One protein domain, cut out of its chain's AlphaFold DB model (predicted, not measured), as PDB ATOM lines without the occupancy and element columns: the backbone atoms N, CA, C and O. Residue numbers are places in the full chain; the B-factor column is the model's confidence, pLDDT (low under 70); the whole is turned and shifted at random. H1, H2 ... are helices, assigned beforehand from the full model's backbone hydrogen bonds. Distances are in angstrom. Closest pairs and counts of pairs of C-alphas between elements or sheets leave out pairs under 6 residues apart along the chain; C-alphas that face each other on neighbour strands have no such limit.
ATOM      1  N   THR A 238     -33.138  29.037 -35.609       53.75
ATOM      2  CA  THR A 238     -33.423  28.605 -34.224       53.75
ATOM      3  C   THR A 238     -34.837  28.027 -34.061       53.75
ATOM      4  O   THR A 238     -35.008  27.002 -33.402       53.75
ATOM      5  N   ASP A 239     -35.836  28.595 -34.739       53.50
ATOM      6  CA  ASP A 239     -37.229  28.128 -34.676       53.50
ATOM      7  C   ASP A 239     -37.467  26.819 -35.432       53.50
ATOM      8  O   ASP A 239     -38.242  25.963 -34.992       53.50
ATOM      9  N   GLN A 240     -36.760  26.609 -36.544       52.69
ATOM     10  CA  GLN A 240     -36.842  25.346 -37.275       52.69
ATOM     11  C   GLN A 240     -36.176  24.204 -36.490       52.69
ATOM     12  O   GLN A 240     -36.683  23.081 -36.492       52.69
ATOM     13  N   ARG A 241     -35.095  24.495 -35.749       55.03
ATOM     14  CA  ARG A 241     -34.477  23.528 -34.823       55.03
ATOM     15  C   ARG A 241     -35.408  23.176 -33.666       55.03
ATOM     16  O   ARG A 241     -35.478  22.006 -33.303       55.03
ATOM     17  N   LYS A 242     -36.139  24.149 -33.108       55.03
ATOM     18  CA  LYS A 242     -37.106  23.925 -32.017       55.03
ATOM     19  C   LYS A 242     -38.267  23.011 -32.445       55.03
ATOM     20  O   LYS A 242     -38.631  22.107 -31.696       55.03
ATOM     21  N   LYS A 243     -38.795  23.174 -33.666       53.28
ATOM     22  CA  LYS A 243     -39.905  22.344 -34.190       53.28
ATOM     23  C   LYS A 243     -39.532  20.882 -34.458       53.28
ATOM     24  O   LYS A 243     -40.327  19.994 -34.171       53.28
ATOM     25  N   LEU A 244     -38.338  20.609 -34.985       48.66
ATOM     26  CA  LEU A 244     -37.923  19.239 -35.336       48.66
ATOM     27  C   LEU A 244     -37.661  18.337 -34.120       48.66
ATOM     28  O   LEU A 244     -37.753  17.117 -34.225       48.66
ATOM     29  N   VAL A 245     -37.337  18.919 -32.967       49.38
ATOM     30  CA  VAL A 245     -36.877  18.166 -31.790       49.38
ATOM     31  C   VAL A 245     -37.944  18.038 -30.701       49.38
ATOM     32  O   VAL A 245     -37.858  17.130 -29.874       49.38
ATOM     33  N   GLN A 246     -39.020  18.832 -30.767       49.72
ATOM     34  CA  GLN A 246     -40.245  18.608 -29.984       49.72
ATOM     35  C   GLN A 246     -40.864  17.210 -30.190       49.72
ATOM     36  O   GLN A 246     -41.641  16.764 -29.357       49.72
ATOM     37  N   LEU A 247     -40.489  16.486 -31.250       45.16
ATOM     38  CA  LEU A 247     -40.972  15.133 -31.559       45.16
ATOM     39  C   LEU A 247     -40.141  14.006 -30.913       45.16
ATOM     40  O   LEU A 247     -40.381  12.827 -31.174       45.16
ATOM     41  N   SER A 248     -39.136  14.332 -30.092       46.66
ATOM     42  CA  SER A 248     -38.222  13.344 -29.516       46.66
ATOM     43  C   SER A 248     -38.566  13.043 -28.039       46.66
ATOM     44  O   SER A 248     -38.445  13.942 -27.209       46.66
ATOM     45  N   PRO A 249     -38.907  11.788 -27.659       48.28
ATOM     46  CA  PRO A 249     -39.334  11.448 -26.290       48.28
ATOM     47  C   PRO A 249     -38.367  11.870 -25.166       48.28
ATOM     48  O   PRO A 249     -38.811  12.289 -24.107       48.28
ATOM     49  N   GLY A 250     -37.049  11.866 -25.405       59.62
ATOM     50  CA  GLY A 250     -36.064  12.298 -24.402       59.62
ATOM     51  C   GLY A 250     -36.060  13.804 -24.103       59.62
ATOM     52  O   GLY A 250     -35.596  14.213 -23.043       59.62
ATOM     53  N   VAL A 251     -36.589  14.635 -25.006       65.00
ATOM     54  CA  VAL A 251     -36.656  16.099 -24.825       65.00
ATOM     55  C   VAL A 251     -37.808  16.470 -23.897       65.00
ATOM     56  O   VAL A 251     -37.668  17.377 -23.083       65.00
ATOM     57  N   GLU A 252     -38.918  15.732 -23.974       67.19
ATOM     58  CA  GLU A 252     -40.041  15.894 -23.049       67.19
ATOM     59  C   GLU A 252     -39.649  15.486 -21.626       67.19
ATOM     60  O   GLU A 252     -39.920  16.216 -20.676       67.19
ATOM     61  N   CYS A 253     -38.923  14.374 -21.473       71.38
ATOM     62  CA  CYS A 253     -38.427  13.943 -20.166       71.38
ATOM     63  C   CYS A 253     -37.457  14.960 -19.547       71.38
ATOM     64  O   CYS A 253     -37.574  15.267 -18.363       71.38
ATOM     65  N   LEU A 254     -36.537  15.530 -20.339       78.56
ATOM     66  CA  LEU A 254     -35.657  16.607 -19.871       78.56
ATOM     67  C   LEU A 254     -36.463  17.850 -19.468       78.56
ATOM     68  O   LEU A 254     -36.179  18.460 -18.437       78.56
ATOM     69  N   ARG A 255     -37.506  18.198 -20.231       80.50
ATOM     70  CA  ARG A 255     -38.389  19.321 -19.897       80.50
ATOM     71  C   ARG A 255     -39.057  19.116 -18.552       80.50
ATOM     72  O   ARG A 255     -38.957  19.986 -17.695       80.50
ATOM     73  N   GLN A 256     -39.694  17.967 -18.363       80.38
ATOM     74  CA  GLN A 256     -40.383  17.627 -17.122       80.38
ATOM     75  C   GLN A 256     -39.406  17.575 -15.944       80.38
ATOM     76  O   GLN A 256     -39.698  18.122 -14.880       80.38
ATOM     77  N   TYR A 257     -38.218  16.998 -16.146       83.44
ATOM     78  CA  TYR A 257     -37.160  16.968 -15.138       83.44
ATOM     79  C   TYR A 257     -36.722  18.372 -14.699       83.44
ATOM     80  O   TYR A 257     -36.550  18.614 -13.506       83.44
ATOM     81  N   LEU A 258     -36.542  19.309 -15.636       84.50
ATOM     82  CA  LEU A 258     -36.185  20.690 -15.302       84.50
ATOM     83  C   LEU A 258     -37.365  21.447 -14.679       84.50
ATOM     84  O   LEU A 258     -37.176  22.139 -13.683       84.50
ATOM     85  N   GLN A 259     -38.580  21.277 -15.206       83.44
ATOM     86  CA  GLN A 259     -39.787  21.974 -14.744       83.44
ATOM     87  C   GLN A 259     -40.212  21.590 -13.325       83.44
ATOM     88  O   GLN A 259     -40.651  22.461 -12.575       83.44
ATOM     89  N   THR A 260     -40.056  20.319 -12.947       82.00
ATOM     90  CA  THR A 260     -40.428  19.820 -11.609       82.00
ATOM     91  C   THR A 260     -39.692  20.579 -10.499       82.00
ATOM     92  O   THR A 260     -40.254  20.822  -9.436       82.00
ATOM     93  N   ASP A 261     -38.464  21.026 -10.769       77.50
ATOM     94  CA  ASP A 261     -37.581  21.644  -9.780       77.50
ATOM     95  C   ASP A 261     -37.334  23.145 -10.012       77.50
ATOM     96  O   ASP A 261     -36.429  23.720  -9.412       77.50
ATOM     97  N   LEU A 262     -38.168  23.841 -10.794       81.62
ATOM     98  CA  LEU A 262     -38.105  25.312 -10.934       81.62
ATOM     99  C   LEU A 262     -38.495  26.084  -9.654       81.62
ATOM    100  O   LEU A 262     -38.629  27.303  -9.678       81.62
ATOM    101  N   LYS A 263     -38.696  25.394  -8.528       74.06
ATOM    102  CA  LYS A 263     -39.017  25.994  -7.223       74.06
ATOM    103  C   LYS A 263     -38.028  25.628  -6.118       74.06
ATOM    104  O   LYS A 263     -38.067  26.239  -5.055       74.06
ATOM    105  N   ASN A 264     -37.153  24.650  -6.341       79.81
ATOM    106  CA  ASN A 264     -36.271  24.130  -5.304       79.81
ATOM    107  C   ASN A 264     -34.817  24.520  -5.590       79.81
ATOM    108  O   ASN A 264     -34.186  24.003  -6.506       79.81
ATOM    109  N   ILE A 265     -34.278  25.433  -4.780       79.81
ATOM    110  CA  ILE A 265     -32.901  25.924  -4.907       79.81
ATOM    111  C   ILE A 265     -31.849  24.843  -4.614       79.81
ATOM    112  O   ILE A 265     -30.775  24.861  -5.208       79.81
ATOM    113  N   THR A 266     -32.155  23.878  -3.738       81.25
ATOM    114  CA  THR A 266     -31.196  22.836  -3.311       81.25
ATOM    115  C   THR A 266     -30.833  21.872  -4.436       81.25
ATOM    116  O   THR A 266     -29.796  21.214  -4.398       81.25
ATOM    117  N   SER A 267     -31.675  21.814  -5.463       83.06
ATOM    118  CA  SER A 267     -31.492  20.973  -6.632       83.06
ATOM    119  C   SER A 267     -30.504  21.558  -7.650       83.06
ATOM    120  O   SER A 267     -30.247  20.904  -8.663       83.06
ATOM    121  N   TYR A 268     -29.984  22.771  -7.420       85.38
ATOM    122  CA  TYR A 268     -29.063  23.482  -8.308       85.38
ATOM    123  C   TYR A 268     -27.618  23.453  -7.774       85.38
ATOM    124  O   TYR A 268     -27.414  23.476  -6.560       85.38
ATOM    125  N   PRO A 269     -26.602  23.412  -8.659       85.31
ATOM    126  CA  PRO A 269     -26.705  23.317 -10.118       85.31
ATOM    127  C   PRO A 269     -27.246  21.950 -10.571       85.31
ATOM    128  O   PRO A 269     -26.926  20.913  -9.986       85.31
ATOM    129  N   ARG A 270     -28.095  21.950 -11.611       84.88
ATOM    130  CA  ARG A 270     -28.805  20.741 -12.056       84.88
ATOM    131  C   ARG A 270     -27.833  19.698 -12.590       84.88
ATOM    132  O   ARG A 270     -26.990  19.988 -13.440       84.88
ATOM    133  N   ARG A 271     -27.996  18.467 -12.112       82.88
ATOM    134  CA  ARG A 271     -27.209  17.305 -12.528       82.88
ATOM    135  C   ARG A 271     -28.002  16.442 -13.492       82.88
ATOM    136  O   ARG A 271     -29.219  16.559 -13.608       82.88
ATOM    137  N   CYS A 272     -27.296  15.572 -14.193       76.75
ATOM    138  CA  CYS A 272     -27.901  14.538 -15.005       76.75
ATOM    139  C   CYS A 272     -28.843  13.683 -14.143       76.75
ATOM    140  O   CYS A 272     -28.472  13.233 -13.062       76.75
ATOM    141  N   TRP A 273     -30.054  13.429 -14.640       72.81
ATOM    142  CA  TRP A 273     -31.073  12.629 -13.949       72.81
ATOM    143  C   TRP A 273     -30.760  11.125 -13.927       72.81
ATOM    144  O   TRP A 273     -31.508  10.337 -13.352       72.81
ATOM    145  N   TYR A 274     -29.672  10.704 -14.577       65.69
ATOM    146  CA  TYR A 274     -29.224   9.320 -14.559       65.69
ATOM    147  C   TYR A 274     -28.589   8.970 -13.208       65.69
ATOM    148  O   TYR A 274     -27.769   9.724 -12.682       65.69
ATOM    149  N   LEU A 275     -28.941   7.799 -12.670       55.84
ATOM    150  CA  LEU A 275     -28.438   7.293 -11.390       55.84
ATOM    151  C   LEU A 275     -26.904   7.376 -11.324       55.84
ATOM    152  O   LEU A 275     -26.203   6.866 -12.197       55.84
ATOM    153  N   ASN A 276     -26.395   8.016 -10.267       62.28
ATOM    154  CA  ASN A 276     -24.967   8.211  -9.984       62.28
ATOM    155  C   ASN A 276     -24.180   9.019 -11.036       62.28
ATOM    156  O   ASN A 276     -22.947   9.026 -11.013       62.28
ATOM    157  N   CYS A 277     -24.858   9.732 -11.939       66.06
ATOM    158  CA  CYS A 277     -24.210  10.660 -12.858       66.06
ATOM    159  C   CYS A 277     -24.088  12.050 -12.218       66.06
ATOM    160  O   CYS A 277     -25.084  12.701 -11.915       66.06
ATOM    161  N   ASN A 278     -22.857  12.530 -12.044       75.00
ATOM    162  CA  ASN A 278     -22.587  13.854 -11.469       75.00
ATOM    163  C   ASN A 278     -22.386  14.958 -12.518       75.00
ATOM    164  O   ASN A 278     -22.050  16.084 -12.161       75.00
ATOM    165  N   THR A 279     -22.578  14.655 -13.803       79.56
ATOM    166  CA  THR A 279     -22.439  15.635 -14.886       79.56
ATOM    167  C   THR A 279     -23.498  16.724 -14.756       79.56
ATOM    168  O   THR A 279     -24.672  16.418 -14.558       79.56
ATOM    169  N   LEU A 280     -23.091  17.986 -14.878       79.88
ATOM    170  CA  LEU A 280     -24.008  19.123 -14.880       79.88
ATOM    171  C   LEU A 280     -24.741  19.218 -16.219       79.88
ATOM    172  O   LEU A 280     -24.145  18.978 -17.269       79.88
ATOM    173  N   ILE A 281     -26.018  19.592 -16.171       82.12
ATOM    174  CA  ILE A 281     -26.774  19.957 -17.372       82.12
ATOM    175  C   ILE A 281     -26.243  21.304 -17.856       82.12
ATOM    176  O   ILE A 281     -26.146  22.254 -17.075       82.12
ATOM    177  N   ALA A 282     -25.875  21.388 -19.131       78.44
ATOM    178  CA  ALA A 282     -25.348  22.616 -19.696       78.44
ATOM    179  C   ALA A 282     -26.474  23.632 -19.939       78.44
ATOM    180  O   ALA A 282     -27.598  23.274 -20.285       78.44
ATOM    181  N   TYR A 283     -26.159  24.922 -19.816       83.25
ATOM    182  CA  TYR A 283     -27.151  25.993 -19.942       83.25
ATOM    183  C   TYR A 283     -27.927  25.953 -21.270       83.25
ATOM    184  O   TYR A 283     -29.151  26.036 -21.282       83.25
ATOM    185  N   HIS A 284     -27.226  25.723 -22.383       76.12
ATOM    186  CA  HIS A 284     -27.842  25.629 -23.709       76.12
ATOM    187  C   HIS A 284     -28.822  24.450 -23.833       76.12
ATOM    188  O   HIS A 284     -29.740  24.505 -24.643       76.12
ATOM    189  N   GLU A 285     -28.658  23.386 -23.040       76.44
ATOM    190  CA  GLU A 285     -29.599  22.260 -23.000       76.44
ATOM    191  C   GLU A 285     -30.893  22.651 -22.272       76.44
ATOM    192  O   GLU A 285     -31.969  22.198 -22.657       76.44
ATOM    193  N   ALA A 286     -30.810  23.524 -21.260       82.00
ATOM    194  CA  ALA A 286     -31.973  24.079 -20.569       82.00
ATOM    195  C   ALA A 286     -32.698  25.138 -21.419       82.00
ATOM    196  O   ALA A 286     -33.916  25.053 -21.580       82.00
ATOM    197  N   GLU A 287     -31.961  26.066 -22.039       84.06
ATOM    198  CA  GLU A 287     -32.492  27.080 -22.971       84.06
ATOM    199  C   GLU A 287     -33.261  26.445 -24.135       84.06
ATOM    200  O   GLU A 287     -34.276  26.959 -24.606       84.06
ATOM    201  N   TYR A 288     -32.790  25.288 -24.590       79.31
ATOM    202  CA  TYR A 288     -33.402  24.576 -25.694       79.31
ATOM    203  C   TYR A 288     -34.791  24.003 -25.370       79.31
ATOM    204  O   TYR A 288     -35.608  23.785 -26.270       79.31
ATOM    205  N   VAL A 289     -35.055  23.729 -24.092       82.62
ATOM    206  CA  VAL A 289     -36.207  22.940 -23.646       82.62
ATOM    207  C   VAL A 289     -37.222  23.770 -22.858       82.62
ATOM    208  O   VAL A 289     -38.425  23.483 -22.931       82.62
ATOM    209  N   LEU A 290     -36.753  24.785 -22.132       83.75
ATOM    210  CA  LEU A 290     -37.561  25.706 -21.335       83.75
ATOM    211  C   LEU A 290     -38.084  26.875 -22.182       83.75
ATOM    212  O   LEU A 290     -37.489  27.264 -23.186       83.75
ATOM    213  N   ASN A 291     -39.220  27.441 -21.775       86.44
ATOM    214  CA  ASN A 291     -39.691  28.713 -22.328       86.44
ATOM    215  C   ASN A 291     -38.995  29.903 -21.638       86.44
ATOM    216  O   ASN A 291     -38.324  29.731 -20.626       86.44
ATOM    217  N   GLU A 292     -39.175  31.113 -22.166       83.50
ATOM    218  CA  GLU A 292     -38.497  32.323 -21.675       83.50
ATOM    219  C   GLU A 292     -38.735  32.580 -20.176       83.50
ATOM    220  O   GLU A 292     -37.787  32.789 -19.425       83.50
ATOM    221  N   GLN A 293     -39.981  32.456 -19.703       84.19
ATOM    222  CA  GLN A 293     -40.321  32.635 -18.285       84.19
ATOM    223  C   GLN A 293     -39.645  31.589 -17.385       84.19
ATOM    224  O   GLN A 293     -39.140  31.910 -16.311       84.19
ATOM    225  N   GLN A 294     -39.628  30.328 -17.819       88.06
ATOM    226  CA  GLN A 294     -38.992  29.231 -17.091       88.06
ATOM    227  C   GLN A 294     -37.470  29.370 -17.081       88.06
ATOM    228  O   GLN A 294     -36.842  29.060 -16.072       88.06
ATOM    229  N   LEU A 295     -36.888  29.858 -18.176       87.81
ATOM    230  CA  LEU A 295     -35.456  30.101 -18.291       87.81
ATOM    231  C   LEU A 295     -35.008  31.244 -17.369       87.81
ATOM    232  O   LEU A 295     -34.027  31.083 -16.654       87.81
ATOM    233  N   MET A 296     -35.789  32.326 -17.265       85.25
ATOM    234  CA  MET A 296     -35.525  33.397 -16.290       85.25
ATOM    235  C   MET A 296     -35.500  32.879 -14.846       85.25
ATOM    236  O   MET A 296     -34.660  33.285 -14.044       85.25
ATOM    237  N   ILE A 297     -36.424  31.979 -14.493       86.56
ATOM    238  CA  ILE A 297     -36.450  31.356 -13.161       86.56
ATOM    239  C   ILE A 297     -35.231  30.442 -12.978       86.56
ATOM    240  O   ILE A 297     -34.591  30.473 -11.925       86.56
ATOM    241  N   TYR A 298     -34.885  29.659 -14.001       88.38
ATOM    242  CA  TYR A 298     -33.708  28.795 -14.003       88.38
ATOM    243  C   TYR A 298     -32.413  29.594 -13.769       88.38
ATOM    244  O   TYR A 298     -31.616  29.212 -12.909       88.38
ATOM    245  N   ASP A 299     -32.244  30.734 -14.446       86.00
ATOM    246  CA  ASP A 299     -31.115  31.656 -14.259       86.00
ATOM    247  C   ASP A 299     -31.017  32.162 -12.822       86.00
ATOM    248  O   ASP A 299     -29.958  32.102 -12.191       86.00
ATOM    249  N   GLN A 300     -32.142  32.623 -12.270       83.31
ATOM    250  CA  GLN A 300     -32.189  33.104 -10.893       83.31
ATOM    251  C   GLN A 300     -31.784  32.017  -9.898       83.31
ATOM    252  O   GLN A 300     -31.058  32.302  -8.947       83.31
ATOM    253  N   LEU A 301     -32.246  30.780 -10.090       85.25
ATOM    254  CA  LEU A 301     -31.913  29.663  -9.206       85.25
ATOM    255  C   LEU A 301     -30.447  29.249  -9.339       85.25
ATOM    256  O   LEU A 301     -29.801  28.992  -8.322       85.25
ATOM    257  N   LEU A 302     -29.896  29.257 -10.555       85.69
ATOM    258  CA  LEU A 302     -28.484  28.971 -10.790       85.69
ATOM    259  C   LEU A 302     -27.590  29.981 -10.057       85.69
ATOM    260  O   LEU A 302     -26.695  29.570  -9.315       85.69
ATOM    261  N   VAL A 303     -27.889  31.280 -10.175       80.69
ATOM    262  CA  VAL A 303     -27.168  32.352  -9.461       80.69
ATOM    263  C   VAL A 303     -27.352  32.234  -7.947       80.69
ATOM    264  O   VAL A 303     -26.375  32.231  -7.205       80.69
ATOM    265  N   LYS A 304     -28.587  32.077  -7.459       75.12
ATOM    266  CA  LYS A 304     -28.851  31.970  -6.013       75.12
ATOM    267  C   LYS A 304     -28.159  30.758  -5.385       75.12
ATOM    268  O   LYS A 304     -27.658  30.866  -4.274       75.12
ATOM    269  N   SER A 305     -28.105  29.625  -6.089       77.06
ATOM    270  CA  SER A 305     -27.436  28.405  -5.608       77.06
ATOM    271  C   SER A 305     -25.910  28.518  -5.559       77.06
ATOM    272  O   SER A 305     -25.275  27.831  -4.764       77.06
ATOM    273  N   SER A 306     -25.315  29.391  -6.379       73.31
ATOM    274  CA  SER A 306     -23.866  29.621  -6.385       73.31
ATOM    275  C   SER A 306     -23.411  30.579  -5.277       73.31
ATOM    276  O   SER A 306     -22.226  30.609  -4.944       73.31
TER     277      SER A 306
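This is residues 238 to 306 of the 531 residues of the protein "IBR domain containing protein" of Reticulomyxa filosa (UniProt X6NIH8). The longest helix, H4, and the helix H2 are set at a steep tilt on two sides of a loosely joined body, with the short helix H3 making a triangle with them and H1 set off at one end of the longest axis. A long stretch without a named element, residues 261 to 282, leads from H2 to H3 and loops away from the helices around residues 272 to 279. The printed part has 69 residues with four named helices, in the order H1, H2, H3, H4, and no named strand; the class is all helix. It is compact, with a radius of gyration of the C-alphas of 12.2 A, and its C-alphas span 34 by 28 by 17 A.

Find C-alpha 292 at (-38.497, 32.323, -21.675); from there H4, residues 292 to 306, runs 21.3 A to C-alpha 306 at (-23.866, 29.621, -6.385). Look next at H2, residues 249 to 260, 16.9 A long. H3 is residues 283 to 287, 6.2 A long. H1, residues 238 to 245, begins at C-alpha 238 at (-33.423, 28.605, -34.224) and is 11.3 A long.

H4 is close to but not clearly touching H3, where the closest C-alphas, those of Glu 287 and Leu 295, are 6.3 A apart. H4 and H2 are also close but not clearly touching, the closest C-alphas being those of Gln 259 and Gln 294 at 7.7 A; they run the same way at a steep tilt of 61 degrees. Look at Leu 258 and Ala 286 for the closest C-alphas of H2 and H3, 7.5 A apart, close but not clearly touching. H1 is apart from H3 and H4. In H2, H3 and H4 every O i to N i+4 pair is within hydrogen-bond range; in H1, 3 of 4 are.

The C-alphas farthest apart, those of Gln 240 and Thr 266, are 34.5 A apart. The printed part has no cut; the link from H2 to H3 is long, and those from H1 to H2 and from H3 to H4 are tight. Mean pLDDT of the printed part is 74.2, with residues 238 to 252 and 274 to 277 under 70.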